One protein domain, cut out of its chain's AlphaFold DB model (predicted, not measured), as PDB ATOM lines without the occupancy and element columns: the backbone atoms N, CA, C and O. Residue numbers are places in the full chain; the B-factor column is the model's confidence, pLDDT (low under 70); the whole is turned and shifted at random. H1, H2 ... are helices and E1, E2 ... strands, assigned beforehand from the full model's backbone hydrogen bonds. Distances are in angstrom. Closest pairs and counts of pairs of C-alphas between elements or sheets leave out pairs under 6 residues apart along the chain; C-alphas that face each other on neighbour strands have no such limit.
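Overview. This is residues 3 to 108 of the 109 residues of an uncharacterized protein of Chaetomium globosum (strain ATCC 6205 / CBS 148.51 / DSM 1962 / NBRC 6347 / NRRL 1970) (UniProt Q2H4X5). A strongly twisted three-stranded sheet, E1, E5 and E4, has the long helix H1 packed over one face, and a smaller part, the hairpin E2 and E3 with the first half of H3 packed on it, sits near the E1 edge. The short helix H2 lies between the end of H1 and the start of H3, while the free end of H3, residues 79 to 83, sticks out. The printed part has 106 residues, with three named helices and five named strands in the order E1, H1, H2, E2, E3, H3, E4, E5, and its class is mixed, helices and strands. Both sheets are antiparallel, the larger in the order E1, E5, E4; the whole is compact, with a radius of gyration of the C-alphas of 13.6 A and spans of 36 by 29 by 28 A.

Arrangement. In the larger sheet, E5, residues 100 to 107, is the inner strand between the edge strands E1, residues 3 to 7, and E4, residues 89 to 97. E4 and E5 form a hairpin, with N 100 and O 97 at 2.7 A and N 102 and O 95 at 2.8 A, within hydrogen-bond range. Between E1 and E5, N 6 and O 101 are within that range at 3.3 A. E4 bends by 57 degrees at residue 94. H1, residues 31 to 46, is on this sheet at a height of 8.0 A, over E5 and E4, and makes two layers with it, a helix on one face of a sheet. It runs slantwise to the strands, at 45 degrees to E5 on the local plane; its closest C-alphas to E4 are those of Gln 42 and Glu 91, 6.0 A apart. H2, residues 50 to 53, only just touches H1, with 3 pairs of C-alphas within 8 A, the closest those of Ile 44 and Leu 50 at 6.0 A. H3, residues 70 to 83, only just touches H2, also with 3 pairs, the closest Gln 51 and Val 74 at 6.3 A. E2, residues 59 to 62, and E3, residues 65 to 68, form a hairpin, with N 67 and O 60 at 2.8 A. The closest C-alphas of E3 and H3 are those of Leu 67 and Ile 73, 5.9 A apart. E1 and E2 are near each other, whereas H1 and H3 are apart. In H1 every O i to N i+4 pair is within hydrogen-bond range, in H3 9 of 10 are, and H2 is too short for such a pair.

Along the chain. E1 begins at C-alpha 3, (-33.018, -29.032, 18.145). H1 measures 22.8 A and H3 20.4 A from first to last C-alpha; E4 measures 23.1 A and E5 21.9 A. H1 begins at C-alpha 31, (-51.317, -28.567, 22.436), and E5 ends at C-alpha 107, (-32.081, -39.670, 13.834).

Size, cuts and confidence. The two farthest C-alphas, those of Thr 11 and Glu 86, are 36.7 A apart. The printed part has no cut. The link from E1 to H1, residues 8 to 30, is long; the other links are tight. Mean pLDDT of the printed part is 74.8, and residues 3 to 25, 48 to 52, 85 to 86 and 107 to 108 are under 70.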
ATOM      1  N   SER A   3     -31.794 -29.773  17.830       45.12
ATOM      2  CA  SER A   3     -33.018 -29.032  18.145       45.12
ATOM      3  C   SER A   3     -33.322 -28.066  17.007       45.12
ATOM      4  O   SER A   3     -32.450 -27.290  16.608       45.12
ATOM      5  N   TYR A   4     -34.548 -28.111  16.486       56.72
ATOM      6  CA  TYR A   4     -34.989 -27.258  15.385       56.72
ATOM      7  C   TYR A   4     -36.139 -26.368  15.858       56.72
ATOM      8  O   TYR A   4     -37.041 -26.809  16.571       56.72
ATOM      9  N   LEU A   5     -36.089 -25.096  15.462       50.88
ATOM     10  CA  LEU A   5     -37.143 -24.118  15.702       50.88
ATOM     11  C   LEU A   5     -37.717 -23.706  14.351       50.88
ATOM     12  O   LEU A   5     -37.000 -23.130  13.533       50.88
ATOM     13  N   THR A   6     -39.009 -23.953  14.148       61.56
ATOM     14  CA  THR A   6     -39.715 -23.516  12.941       61.56
ATOM     15  C   THR A   6     -40.711 -22.423  13.301       61.56
ATOM     16  O   THR A   6     -41.521 -22.567  14.220       61.56
ATOM     17  N   THR A   7     -40.651 -21.313  12.567       50.94
ATOM     18  CA  THR A   7     -41.563 -20.177  12.720       50.94
ATOM     19  C   THR A   7     -42.504 -20.106  11.529       50.94
ATOM     20  O   THR A   7     -42.040 -20.082  10.390       50.94
ATOM     21  N   TYR A   8     -43.808 -20.010  11.780       57.69
ATOM     22  CA  TYR A   8     -44.805 -19.824  10.727       57.69
ATOM     23  C   TYR A   8     -45.262 -18.360  10.696       57.69
ATOM     24  O   TYR A   8     -45.479 -17.774  11.761       57.69
ATOM     25  N   PRO A   9     -45.398 -17.725   9.518       50.06
ATOM     26  CA  PRO A   9     -45.923 -16.365   9.441       50.06
ATOM     27  C   PRO A   9     -47.348 -16.312  10.016       50.06
ATOM     28  O   PRO A   9     -48.160 -17.195   9.749       50.06
ATOM     29  N   LYS A  10     -47.651 -15.278  10.817       44.12
ATOM     30  CA  LYS A  10     -48.961 -15.116  11.480       44.12
ATOM     31  C   LYS A  10     -50.107 -14.836  10.490       44.12
ATOM     32  O   LYS A  10     -51.259 -15.063  10.838       44.12
ATOM     33  N   THR A  11     -49.813 -14.332   9.288       37.75
ATOM     34  CA  THR A  11     -50.805 -13.614   8.462       37.75
ATOM     35  C   THR A  11     -50.647 -13.784   6.950       37.75
ATOM     36  O   THR A  11     -51.053 -12.895   6.212       37.75
ATOM     37  N   ASP A  12     -50.105 -14.898   6.451       41.06
ATOM     38  CA  ASP A  12     -50.226 -15.176   5.010       41.06
ATOM     39  C   ASP A  12     -51.218 -16.305   4.746       41.06
ATOM     40  O   ASP A  12     -50.870 -17.462   4.517       41.06
ATOM     41  N   SER A  13     -52.498 -15.943   4.823       41.69
ATOM     42  CA  SER A  13     -53.653 -16.801   4.559       41.69
ATOM     43  C   SER A  13     -53.602 -17.489   3.194       41.69
ATOM     44  O   SER A  13     -54.257 -18.514   3.030       41.69
ATOM     45  N   SER A  14     -52.809 -16.987   2.244       39.72
ATOM     46  CA  SER A  14     -52.673 -17.566   0.906       39.72
ATOM     47  C   SER A  14     -51.805 -18.833   0.862       39.72
ATOM     48  O   SER A  14     -51.988 -19.668  -0.016       39.72
ATOM     49  N   SER A  15     -50.908 -19.026   1.837       43.22
ATOM     50  CA  SER A  15     -49.967 -20.161   1.863       43.22
ATOM     51  C   SER A  15     -50.508 -21.396   2.597       43.22
ATOM     52  O   SER A  15     -49.947 -22.481   2.482       43.22
ATOM     53  N   PHE A  16     -51.588 -21.237   3.370       46.12
ATOM     54  CA  PHE A  16     -52.180 -22.289   4.213       46.12
ATOM     55  C   PHE A  16     -53.508 -22.830   3.661       46.12
ATOM     56  O   PHE A  16     -54.199 -23.594   4.338       46.12
ATOM     57  N   LEU A  17     -53.916 -22.383   2.471       35.91
ATOM     58  CA  LEU A  17     -55.150 -22.782   1.800       35.91
ATOM     59  C   LEU A  17     -54.824 -23.773   0.685       35.91
ATOM     60  O   LEU A  17     -54.773 -23.412  -0.479       35.91
ATOM     61  N   ASN A  18     -54.634 -25.034   1.051       38.12
ATOM     62  CA  ASN A  18     -55.184 -26.112   0.242       38.12
ATOM     63  C   ASN A  18     -55.744 -27.150   1.207       38.12
ATOM     64  O   ASN A  18     -55.000 -27.839   1.906       38.12
ATOM     65  N   SER A  19     -57.074 -27.236   1.248       38.41
ATOM     66  CA  SER A  19     -57.831 -28.262   1.973       38.41
ATOM     67  C   SER A  19     -57.482 -29.687   1.525       38.41
ATOM     68  O   SER A  19     -57.823 -30.638   2.214       38.41
ATOM     69  N   GLU A  20     -56.758 -29.838   0.413       38.75
ATOM     70  CA  GLU A  20     -56.294 -31.116  -0.135       38.75
ATOM     71  C   GLU A  20     -54.875 -31.518   0.314       38.75
ATOM     72  O   GLU A  20     -54.441 -32.632   0.047       38.75
ATOM     73  N   SER A  21     -54.122 -30.642   0.995       43.97
ATOM     74  CA  SER A  21     -52.682 -30.849   1.246       43.97
ATOM     75  C   SER A  21     -52.318 -31.291   2.675       43.97
ATOM     76  O   SER A  21     -51.145 -31.275   3.030       43.97
ATOM     77  N   GLY A  22     -53.286 -31.661   3.521       46.56
ATOM     78  CA  GLY A  22     -53.021 -32.183   4.878       46.56
ATOM     79  C   GLY A  22     -52.484 -31.162   5.899       46.56
ATOM     80  O   GLY A  22     -52.285 -31.494   7.065       46.56
ATOM     81  N   TRP A  23     -52.294 -29.897   5.508       56.09
ATOM     82  CA  TRP A  23     -51.809 -28.804   6.360       56.09
ATOM     83  C   TRP A  23     -52.913 -28.208   7.243       56.09
ATOM     84  O   TRP A  23     -53.251 -27.031   7.134       56.09
ATOM     85  N   LEU A  24     -53.511 -29.022   8.111       56.88
ATOM     86  CA  LEU A  24     -54.728 -28.646   8.840       56.88
ATOM     87  C   LEU A  24     -54.512 -27.739  10.062       56.88
ATOM     88  O   LEU A  24     -55.486 -27.270  10.643       56.88
ATOM     89  N   THR A  25     -53.272 -27.437  10.451       69.12
ATOM     90  CA  THR A  25     -53.011 -26.690  11.691       69.12
ATOM     91  C   THR A  25     -52.450 -25.297  11.414       69.12
ATOM     92  O   THR A  25     -51.314 -25.119  10.959       69.12
ATOM     93  N   ARG A  26     -53.287 -24.286  11.677       72.56
ATOM     94  CA  ARG A  26     -52.937 -22.860  11.619       72.56
ATOM     95  C   ARG A  26     -52.713 -22.311  13.026       72.56
ATOM     96  O   ARG A  26     -53.378 -22.766  13.952       72.56
ATOM     97  N   PRO A  27     -51.816 -21.329  13.187       79.06
ATOM     98  CA  PRO A  27     -51.669 -20.632  14.455       79.06
ATOM     99  C   PRO A  27     -52.885 -19.727  14.762       79.06
ATOM    100  O   PRO A  27     -53.533 -19.261  13.820       79.06
ATOM    101  N   PRO A  28     -53.167 -19.418  16.044       87.00
ATOM    102  CA  PRO A  28     -52.410 -19.840  17.223       87.00
ATOM    103  C   PRO A  28     -52.574 -21.337  17.527       87.00
ATOM    104  O   PRO A  28     -53.667 -21.882  17.417       87.00
ATOM    105  N   PHE A  29     -51.477 -22.004  17.893       84.62
ATOM    106  CA  PHE A  29     -51.488 -23.431  18.206       84.62
ATOM    107  C   PHE A  29     -52.040 -23.706  19.612       84.62
ATOM    108  O   PHE A  29     -51.709 -23.018  20.576       84.62
ATOM    109  N   THR A  30     -52.830 -24.769  19.717       89.81
ATOM    110  CA  THR A  30     -53.161 -25.507  20.948       89.81
ATOM    111  C   THR A  30     -52.192 -26.688  21.114       89.81
ATOM    112  O   THR A  30     -51.505 -27.032  20.146       89.81
ATOM    113  N   PRO A  31     -52.132 -27.360  22.280       90.25
ATOM    114  CA  PRO A  31     -51.317 -28.567  22.436       90.25
ATOM    115  C   PRO A  31     -51.582 -29.624  21.352       90.25
ATOM    116  O   PRO A  31     -50.650 -30.171  20.763       90.25
ATOM    117  N   GLU A  32     -52.853 -29.859  21.031       90.06
ATOM    118  CA  GLU A  32     -53.296 -30.871  20.071       90.06
ATOM    119  C   GLU A  32     -52.866 -30.501  18.649       90.06
ATOM    120  O   GLU A  32     -52.308 -31.322  17.918       90.06
ATOM    121  N   THR A  33     -53.074 -29.242  18.260       87.94
ATOM    122  CA  THR A  33     -52.730 -28.760  16.915       87.94
ATOM    123  C   THR A  33     -51.221 -28.570  16.734       87.94
ATOM    124  O   THR A  33     -50.709 -28.787  15.633       87.94
ATOM    125  N   ALA A  34     -50.476 -28.252  17.799       88.38
ATOM    126  CA  ALA A  34     -49.013 -28.256  17.795       88.38
ATOM    127  C   ALA A  34     -48.456 -29.673  17.596       88.38
ATOM    128  O   ALA A  34     -47.551 -29.870  16.785       88.38
ATOM    129  N   TYR A  35     -49.022 -30.668  18.287       89.19
ATOM    130  CA  TYR A  35     -48.626 -32.067  18.129       89.19
ATOM    131  C   TYR A  35     -48.900 -32.570  16.708       89.19
ATOM    132  O   TYR A  35     -48.001 -33.100  16.052       89.19
ATOM    133  N   GLN A  36     -50.110 -32.326  16.195       87.88
ATOM    134  CA  GLN A  36     -50.473 -32.644  14.813       87.88
ATOM    135  C   GLN A  36     -49.522 -31.969  13.818       87.88
ATOM    136  O   GLN A  36     -49.049 -32.621  12.892       87.88
ATOM    137  N   LYS A  37     -49.160 -30.696  14.040       84.12
ATOM    138  CA  LYS A  37     -48.209 -29.981  13.176       84.12
ATOM    139  C   LYS A  37     -46.854 -30.684  13.103       84.12
ATOM    140  O   LYS A  37     -46.302 -30.802  12.009       84.12
ATOM    141  N   VAL A  38     -46.319 -31.124  14.244       86.88
ATOM    142  CA  VAL A  38     -45.035 -31.840  14.303       86.88
ATOM    143  C   VAL A  38     -45.140 -33.194  13.600       86.88
ATOM    144  O   VAL A  38     -44.275 -33.511  12.791       86.88
ATOM    145  N   LYS A  39     -46.213 -33.966  13.817       87.19
ATOM    146  CA  LYS A  39     -46.375 -35.273  13.156       87.19
ATOM    147  C   LYS A  39     -46.557 -35.164  11.642       87.19
ATOM    148  O   LYS A  39     -45.865 -35.871  10.915       87.19
ATOM    149  N   THR A  40     -47.358 -34.217  11.152       84.19
ATOM    150  CA  THR A  40     -47.458 -33.941   9.708       84.19
ATOM    151  C   THR A  40     -46.114 -33.485   9.131       84.19
ATOM    152  O   THR A  40     -45.720 -33.921   8.053       84.19
ATOM    153  N   GLY A  41     -45.364 -32.643   9.854       82.31
ATOM    154  CA  GLY A  41     -44.005 -32.259   9.463       82.31
ATOM    155  C   GLY A  41     -43.077 -33.468   9.325       82.31
ATOM    156  O   GLY A  41     -42.421 -33.620   8.294       82.31
ATOM    157  N   GLN A  42     -43.079 -34.359  10.319       84.56
ATOM    158  CA  GLN A  42     -42.295 -35.594  10.329       84.56
ATOM    159  C   GLN A  42     -42.640 -36.512   9.145       84.56
ATOM    160  O   GLN A  42     -41.740 -37.062   8.508       84.56
ATOM    161  N   GLU A  43     -43.926 -36.687   8.834       83.81
ATOM    162  CA  GLU A  43     -44.379 -37.479   7.684       83.81
ATOM    163  C   GLU A  43     -43.839 -36.913   6.370       83.81
ATOM    164  O   GLU A  43     -43.305 -37.657   5.549       83.81
ATOM    165  N   ILE A  44     -43.877 -35.590   6.201       80.25
ATOM    166  CA  ILE A  44     -43.366 -34.947   4.988       80.25
ATOM    167  C   ILE A  44     -41.839 -35.036   4.903       80.25
ATOM    168  O   ILE A  44     -41.299 -35.237   3.815       80.25
ATOM    169  N   TRP A  45     -41.135 -34.943   6.034       79.88
ATOM    170  CA  TRP A  45     -39.683 -35.145   6.103       79.88
ATOM    171  C   TRP A  45     -39.249 -36.568   5.741       79.88
ATOM    172  O   TRP A  45     -38.150 -36.745   5.205       79.88
ATOM    173  N   ASN A  46     -40.090 -37.561   6.036       83.56
ATOM    174  CA  ASN A  46     -39.870 -38.962   5.679       83.56
ATOM    175  C   ASN A  46     -40.370 -39.307   4.262       83.56
ATOM    176  O   ASN A  46     -39.954 -40.325   3.713       83.56
ATOM    177  N   GLY A  47     -41.239 -38.482   3.674       76.31
ATOM    178  CA  GLY A  47     -41.756 -38.640   2.315       76.31
ATOM    179  C   GLY A  47     -40.981 -37.853   1.251       76.31
ATOM    180  O   GLY A  47     -39.909 -37.294   1.486       76.31
ATOM    181  N   GLU A  48     -41.553 -37.782   0.047       65.38
ATOM    182  CA  GLU A  48     -40.935 -37.119  -1.115       65.38
ATOM    183  C   GLU A  48     -41.386 -35.655  -1.315       65.38
ATOM    184  O   GLU A  48     -40.858 -34.937  -2.165       65.38
ATOM    185  N   HIS A  49     -42.334 -35.158  -0.510       67.56
ATOM    186  CA  HIS A  49     -43.046 -33.894  -0.757       67.56
ATOM    187  C   HIS A  49     -42.503 -32.665  -0.002       67.56
ATOM    188  O   HIS A  49     -43.268 -31.756   0.327       67.56
ATOM    189  N   LEU A  50     -41.189 -32.565   0.235       68.44
ATOM    190  CA  LEU A  50     -40.590 -31.448   0.994       68.44
ATOM    191  C   LEU A  50     -40.972 -30.047   0.527       68.44
ATOM    192  O   LEU A  50     -41.004 -29.118   1.325       68.44
ATOM    193  N   GLN A  51     -41.186 -29.852  -0.773       66.06
ATOM    194  CA  GLN A  51     -41.421 -28.513  -1.318       66.06
ATOM    195  C   GLN A  51     -42.671 -27.858  -0.723       66.06
ATOM    196  O   GLN A  51     -42.761 -26.632  -0.684       66.06
ATOM    197  N   SER A  52     -43.614 -28.679  -0.255       69.06
ATOM    198  CA  SER A  52     -44.868 -28.237   0.344       69.06
ATOM    199  C   SER A  52     -44.688 -27.556   1.707       69.06
ATOM    200  O   SER A  52     -45.570 -26.809   2.116       69.06
ATOM    201  N   ILE A  53     -43.555 -27.765   2.394       72.50
ATOM    202  CA  ILE A  53     -43.347 -27.273   3.769       72.50
ATOM    203  C   ILE A  53     -42.824 -25.834   3.832       72.50
ATOM    204  O   ILE A  53     -42.864 -25.208   4.891       72.50
ATOM    205  N   PHE A  54     -42.322 -25.309   2.712       79.06
ATOM    206  CA  PHE A  54     -41.671 -24.004   2.637       79.06
ATOM    207  C   PHE A  54     -42.504 -23.014   1.819       79.06
ATOM    208  O   PHE A  54     -42.869 -23.277   0.673       79.06
ATOM    209  N   THR A  55     -42.734 -21.827   2.377       80.50
ATOM    210  CA  THR A  55     -43.214 -20.657   1.627       80.50
ATOM    211  C   THR A  55     -42.122 -20.122   0.698       80.50
ATOM    212  O   THR A  55     -40.930 -20.370   0.899       80.50
ATOM    213  N   TYR A  56     -42.506 -19.320  -0.300       79.56
ATOM    214  CA  TYR A  56     -41.555 -18.730  -1.253       79.56
ATOM    215  C   TYR A  56     -40.419 -17.952  -0.564       79.56
ATOM    216  O   TYR A  56     -39.268 -18.073  -0.975       79.56
ATOM    217  N   ASN A  57     -40.731 -17.239   0.521       81.19
ATOM    218  CA  ASN A  57     -39.813 -16.417   1.315       81.19
ATOM    219  C   ASN A  57     -39.283 -17.106   2.592       81.19
ATOM    220  O   ASN A  57     -38.793 -16.428   3.496       81.19
ATOM    221  N   SER A  58     -39.400 -18.433   2.699       80.31
ATOM    222  CA  SER A  58     -38.927 -19.176   3.874       80.31
ATOM    223  C   SER A  58     -37.442 -18.947   4.138       80.31
ATOM    224  O   SER A  58     -36.639 -18.918   3.215       80.31
ATOM    225  N   THR A  59     -37.071 -18.827   5.409       83.75
ATOM    226  CA  THR A  59     -35.669 -18.787   5.838       83.75
ATOM    227  C   THR A  59     -35.372 -20.061   6.616       83.75
ATOM    228  O   THR A  59     -36.109 -20.400   7.542       83.75
ATOM    229  N   TRP A  60     -34.312 -20.777   6.242       83.75
ATOM    230  CA  TRP A  60     -33.929 -22.043   6.866       83.75
ATOM    231  C   TRP A  60     -32.473 -22.008   7.298       83.75
ATOM    232  O   TRP A  60     -31.604 -21.603   6.530       83.75
ATOM    233  N   ARG A  61     -32.190 -22.474   8.515       85.31
ATOM    234  CA  ARG A  61     -30.821 -22.634   8.999       85.31
ATOM    235  C   ARG A  61     -30.555 -24.094   9.312       85.31
ATOM    236  O   ARG A  61     -31.258 -24.692  10.121       85.31
ATOM    237  N   GLU A  62     -29.499 -24.643   8.727       82.94
ATOM    238  CA  GLU A  62     -29.001 -25.971   9.067       82.94
ATOM    239  C   GLU A  62     -27.509 -25.898   9.399       82.94
ATOM    240  O   GLU A  62     -26.680 -25.570   8.548       82.94
ATOM    241  N   GLY A  63     -27.159 -26.171  10.659       82.88
ATOM    242  CA  GLY A  63     -25.802 -25.950  11.162       82.88
ATOM    243  C   GLY A  63     -25.372 -24.492  10.963       82.88
ATOM    244  O   GLY A  63     -26.016 -23.578  11.490       82.88
ATOM    245  N   ASN A  64     -24.317 -24.294  10.168       85.88
ATOM    246  CA  ASN A  64     -23.766 -22.982   9.805       85.88
ATOM    247  C   ASN A  64     -24.308 -22.433   8.473       85.88
ATOM    248  O   ASN A  64     -23.917 -21.345   8.062       85.88
ATOM    249  N   SER A  65     -25.184 -23.171   7.785       84.56
ATOM    250  CA  SER A  65     -25.772 -22.731   6.515       84.56
ATOM    251  C   SER A  65     -27.072 -21.980   6.774       84.56
ATOM    252  O   SER A  65     -27.955 -22.513   7.446       84.56
ATOM    253  N   LEU A  66     -27.201 -20.772   6.223       87.56
ATOM    254  CA  LEU A  66     -28.435 -19.989   6.190       87.56
ATOM    255  C   LEU A  66     -28.920 -19.920   4.739       87.56
ATOM    256  O   LEU A  66     -28.191 -19.440   3.880       87.56
ATOM    257  N   LEU A  67     -30.127 -20.417   4.486       87.44
ATOM    258  CA  LEU A  67     -30.742 -20.527   3.166       87.44
ATOM    259  C   LEU A  67     -31.976 -19.623   3.111       87.44
ATOM    260  O   LEU A  67     -32.785 -19.619   4.048       87.44
ATOM    261  N   GLN A  68     -32.140 -18.900   2.009       88.56
ATOM    262  CA  GLN A  68     -33.219 -17.949   1.802       88.56
ATOM    263  C   GLN A  68     -34.063 -18.321   0.576       88.56
ATOM    264  O   GLN A  68     -33.621 -18.366  -0.568       88.56
ATOM    265  N   GLY A  69     -35.341 -18.546   0.841       83.75
ATOM    266  CA  GLY A  69     -36.357 -18.883  -0.136       83.75
ATOM    267  C   GLY A  69     -36.459 -20.377  -0.437       83.75
ATOM    268  O   GLY A  69     -35.500 -21.148  -0.351       83.75
ATOM    269  N   ARG A  70     -37.666 -20.800  -0.833       84.19
ATOM    270  CA  ARG A  70     -37.992 -22.215  -1.089       84.19
ATOM    271  C   ARG A  70     -37.030 -22.883  -2.073       84.19
ATOM    272  O   ARG A  70     -36.649 -24.029  -1.864       84.19
ATOM    273  N   ALA A  71     -36.656 -22.188  -3.147       87.81
ATOM    274  CA  ALA A  71     -35.827 -22.758  -4.207       87.81
ATOM    275  C   ALA A  71     -34.436 -23.174  -3.699       87.81
ATOM    276  O   ALA A  71     -33.963 -24.268  -4.013       87.81
ATOM    277  N   GLU A  72     -33.803 -22.330  -2.881       89.06
ATOM    278  CA  GLU A  72     -32.491 -22.623  -2.309       89.06
ATOM    279  C   GLU A  72     -32.568 -23.794  -1.325       89.06
ATOM    280  O   GLU A  72     -31.771 -24.733  -1.408       89.06
ATOM    281  N   ILE A  73     -33.585 -23.777  -0.460       85.31
ATOM    282  CA  ILE A  73     -33.814 -24.810   0.550       85.31
ATOM    283  C   ILE A  73     -34.038 -26.177  -0.104       85.31
ATOM    284  O   ILE A  73     -33.372 -27.153   0.244       85.31
ATOM    285  N   VAL A  74     -34.929 -26.254  -1.098       85.50
ATOM    286  CA  VAL A  74     -35.239 -27.502  -1.812       85.50
ATOM    287  C   VAL A  74     -34.003 -28.050  -2.523       85.50
ATOM    288  O   VAL A  74     -33.733 -29.249  -2.437       85.50
ATOM    289  N   ARG A  75     -33.214 -27.192  -3.183       89.75
ATOM    290  CA  ARG A  75     -31.976 -27.606  -3.861       89.75
ATOM    291  C   ARG A  75     -30.958 -28.179  -2.875       89.75
ATOM    292  O   ARG A  75     -30.381 -29.236  -3.136       89.75
ATOM    293  N   PHE A  76     -30.750 -27.494  -1.754       88.00
ATOM    294  CA  PHE A  76     -29.822 -27.921  -0.711       88.00
ATOM    295  C   PHE A  76     -30.235 -29.277  -0.114       88.00
ATOM    296  O   PHE A  76     -29.423 -30.205  -0.048       88.00
ATOM    297  N   LEU A  77     -31.517 -29.433   0.240       85.00
ATOM    298  CA  LEU A  77     -32.045 -30.681   0.794       85.00
ATOM    299  C   LEU A  77     -31.967 -31.830  -0.215       85.00
ATOM    300  O   LEU A  77     -31.504 -32.909   0.144       85.00
ATOM    301  N   ALA A  78     -32.303 -31.600  -1.488       85.00
ATOM    302  CA  ALA A  78     -32.191 -32.618  -2.533       85.00
ATOM    303  C   ALA A  78     -30.754 -33.155  -2.678       85.00
ATOM    304  O   ALA A  78     -30.549 -34.362  -2.821       85.00
ATOM    305  N   GLN A  79     -29.740 -32.285  -2.603       87.44
ATOM    306  CA  GLN A  79     -28.339 -32.711  -2.657       87.44
ATOM    307  C   GLN A  79     -27.925 -33.494  -1.405       87.44
ATOM    308  O   GLN A  79     -27.269 -34.533  -1.519       87.44
ATOM    309  N   LYS A  80     -28.322 -33.023  -0.219       83.00
ATOM    310  CA  LYS A  80     -28.053 -33.703   1.055       83.00
ATOM    311  C   LYS A  80     -28.662 -35.105   1.079       83.00
ATOM    312  O   LYS A  80     -28.023 -36.070   1.487       83.00
ATOM    313  N   TRP A  81     -29.878 -35.224   0.572       79.12
ATOM    314  CA  TRP A  81     -30.656 -36.450   0.550       79.12
ATOM    315  C   TRP A  81     -30.138 -37.515  -0.408       79.12
ATOM    316  O   TRP A  81     -30.228 -38.698  -0.090       79.12
ATOM    317  N   LYS A  82     -29.501 -37.124  -1.516       82.25
ATOM    318  CA  LYS A  82     -28.760 -38.069  -2.371       82.25
ATOM    319  C   LYS A  82     -27.625 -38.777  -1.623       82.25
ATOM    320  O   LYS A  82     -27.262 -39.890  -1.991       82.25
ATOM    321  N   ARG A  83     -27.068 -38.139  -0.586       81.75
ATOM    322  CA  ARG A  83     -25.975 -38.680   0.237       81.75
ATOM    323  C   ARG A  83     -26.469 -39.493   1.440       81.75
ATOM    324  O   ARG A  83     -25.692 -40.253   1.996       81.75
ATOM    325  N   GLN A  84     -27.733 -39.339   1.839       76.44
ATOM    326  CA  GLN A  84     -28.318 -39.942   3.043       76.44
ATOM    327  C   GLN A  84     -29.529 -40.803   2.654       76.44
ATOM    328  O   GLN A  84     -30.663 -40.322   2.696       76.44
ATOM    329  N   LYS A  85     -29.279 -42.043   2.210       63.88
ATOM    330  CA  LYS A  85     -30.306 -42.935   1.636       63.88
ATOM    331  C   LYS A  85     -31.202 -43.616   2.675       63.88
ATOM    332  O   LYS A  85     -32.373 -43.824   2.393       63.88
ATOM    333  N   GLU A  86     -30.692 -43.885   3.871       64.38
ATOM    334  CA  GLU A  86     -31.415 -44.583   4.944       64.38
ATOM    335  C   GLU A  86     -31.755 -43.611   6.069       64.38
ATOM    336  O   GLU A  86     -31.281 -43.722   7.193       64.38
ATOM    337  N   ARG A  87     -32.530 -42.575   5.747       71.94
ATOM    338  CA  ARG A  87     -32.971 -41.619   6.763       71.94
ATOM    339  C   ARG A  87     -34.420 -41.899   7.124       71.94
ATOM    340  O   ARG A  87     -35.311 -41.750   6.294       71.94
ATOM    341  N   ARG A  88     -34.648 -42.241   8.386       79.00
ATOM    342  CA  ARG A  88     -35.950 -42.100   9.022       79.00
ATOM    343  C   ARG A  88     -35.799 -41.132  10.179       79.00
ATOM    344  O   ARG A  88     -34.826 -41.150  10.927       79.00
ATOM    345  N   ILE A  89     -36.743 -40.213  10.263       81.94
ATOM    346  CA  ILE A  89     -36.735 -39.153  11.253       81.94
ATOM    347  C   ILE A  89     -37.922 -39.367  12.179       81.94
ATOM    348  O   ILE A  89     -39.051 -39.557  11.715       81.94
ATOM    349  N   THR A  90     -37.649 -39.275  13.476       85.75
ATOM    350  CA  THR A  90     -38.671 -39.136  14.510       85.75
ATOM    351  C   THR A  90     -38.556 -37.744  15.117       85.75
ATOM    352  O   THR A  90     -37.459 -37.298  15.466       85.75
ATOM    353  N   GLU A  91     -39.683 -37.045  15.209       85.62
ATOM    354  CA  GLU A  91     -39.795 -35.720  15.801       85.62
ATOM    355  C   GLU A  91     -40.798 -35.754  16.951       85.62
ATOM    356  O   GLU A  91     -41.939 -36.207  16.794       85.62
ATOM    357  N   ASP A  92     -40.369 -35.239  18.100       88.62
ATOM    358  CA  ASP A  92     -41.213 -35.094  19.281       88.62
ATOM    359  C   ASP A  92     -41.317 -33.626  19.682       88.62
ATOM    360  O   ASP A  92     -40.322 -32.896  19.744       88.62
ATOM    361  N   LEU A  93     -42.553 -33.185  19.924       90.50
ATOM    362  CA  LEU A  93     -42.865 -31.824  20.339       90.50
ATOM    363  C   LEU A  93     -42.273 -31.559  21.730       90.50
ATOM    364  O   LEU A  93     -42.533 -32.304  22.668       90.50
ATOM    365  N   ILE A  94     -41.525 -30.463  21.863       92.12
ATOM    366  CA  ILE A  94     -40.943 -30.016  23.135       92.12
ATOM    367  C   ILE A  94     -41.704 -28.814  23.691       92.12
ATOM    368  O   ILE A  94     -42.015 -28.765  24.876       92.12
ATOM    369  N   ALA A  95     -42.000 -27.831  22.841       91.06
ATOM    370  CA  ALA A  95     -42.716 -26.627  23.240       91.06
ATOM    371  C   ALA A  95     -43.410 -25.984  22.039       91.06
ATOM    372  O   ALA A  95     -42.983 -26.143  20.896       91.06
ATOM    373  N   PHE A  96     -44.448 -25.200  22.301       90.88
ATOM    374  CA  PHE A  96     -45.085 -24.350  21.303       90.88
ATOM    375  C   PHE A  96     -45.526 -23.031  21.943       90.88
ATOM    376  O   PHE A  96     -45.685 -22.923  23.155       90.88
ATOM    377  N   THR A  97     -45.693 -22.011  21.112       89.00
ATOM    378  CA  THR A  97     -46.267 -20.707  21.470       89.00
ATOM    379  C   THR A  97     -46.873 -20.123  20.210       89.00
ATOM    380  O   THR A  97     -46.263 -20.309  19.164       89.00
ATOM    381  N   ASP A  98     -48.019 -19.439  20.276       86.75
ATOM    382  CA  ASP A  98     -48.694 -18.777  19.149       86.75
ATOM    383  C   ASP A  98     -48.455 -19.462  17.785       86.75
ATOM    384  O   ASP A  98     -49.164 -20.380  17.393       86.75
ATOM    385  N   ASN A  99     -47.419 -19.019  17.065       83.94
ATOM    386  CA  ASN A  99     -47.047 -19.403  15.710       83.94
ATOM    387  C   ASN A  99     -45.709 -20.150  15.582       83.94
ATOM    388  O   ASN A  99     -45.114 -20.182  14.500       83.94
ATOM    389  N   ARG A 100     -45.203 -20.723  16.672       84.50
ATOM    390  CA  ARG A 100     -43.915 -21.414  16.740       84.50
ATOM    391  C   ARG A 100     -44.067 -22.771  17.404       84.50
ATOM    392  O   ARG A 100     -44.768 -22.911  18.403       84.50
ATOM    393  N   VAL A 101     -43.331 -23.738  16.874       86.19
ATOM    394  CA  VAL A 101     -43.148 -25.057  17.482       86.19
ATOM    395  C   VAL A 101     -41.657 -25.345  17.595       86.19
ATOM    396  O   VAL A 101     -40.872 -25.009  16.704       86.19
ATOM    397  N   CYS A 102     -41.277 -25.952  18.707       87.50
ATOM    398  CA  CYS A 102     -39.954 -26.482  18.973       87.50
ATOM    399  C   CYS A 102     -40.087 -27.994  19.122       87.50
ATOM    400  O   CYS A 102     -40.935 -28.472  19.879       87.50
ATOM    401  N   PHE A 103     -39.256 -28.738  18.405       88.25
ATOM    402  CA  PHE A 103     -39.259 -30.192  18.440       88.25
ATOM    403  C   PHE A 103     -37.833 -30.734  18.462       88.25
ATOM    404  O   PHE A 103     -36.876 -30.105  17.990       88.25
ATOM    405  N   LEU A 104     -37.699 -31.919  19.043       86.31
ATOM    406  CA  LEU A 104     -36.464 -32.677  19.038       86.31
ATOM    407  C   LEU A 104     -36.459 -33.590  17.819       86.31
ATOM    408  O   LEU A 104     -37.402 -34.349  17.622       86.31
ATOM    409  N   LYS A 105     -35.381 -33.546  17.037       83.25
ATOM    410  CA  LYS A 105     -35.153 -34.505  15.959       83.25
ATOM    411  C   LYS A 105     -34.255 -35.631  16.453       83.25
ATOM    412  O   LYS A 105     -33.083 -35.404  16.782       83.25
ATOM    413  N   LEU A 106     -34.799 -36.839  16.450       77.62
ATOM    414  CA  LEU A 106     -34.064 -38.075  16.657       77.62
ATOM    415  C   LEU A 106     -33.773 -38.677  15.280       77.62
ATOM    416  O   LEU A 106     -34.674 -38.867  14.461       77.62
ATOM    417  N   LEU A 107     -32.491 -38.897  14.999       68.00
ATOM    418  CA  LEU A 107     -32.081 -39.670  13.834       68.00
ATOM    419  C   LEU A 107     -32.222 -41.139  14.225       68.00
ATOM    420  O   LEU A 107     -31.728 -41.509  15.290       68.00
ATOM    421  N   SER A 108     -32.916 -41.939  13.413       57.88
ATOM    422  CA  SER A 108     -32.793 -43.389  13.547       57.88
ATOM    423  C   SER A 108     -31.345 -43.775  13.250       57.88
ATOM    424  O   SER A 108     -30.776 -43.259  12.282       57.88
TER     425      SER A 108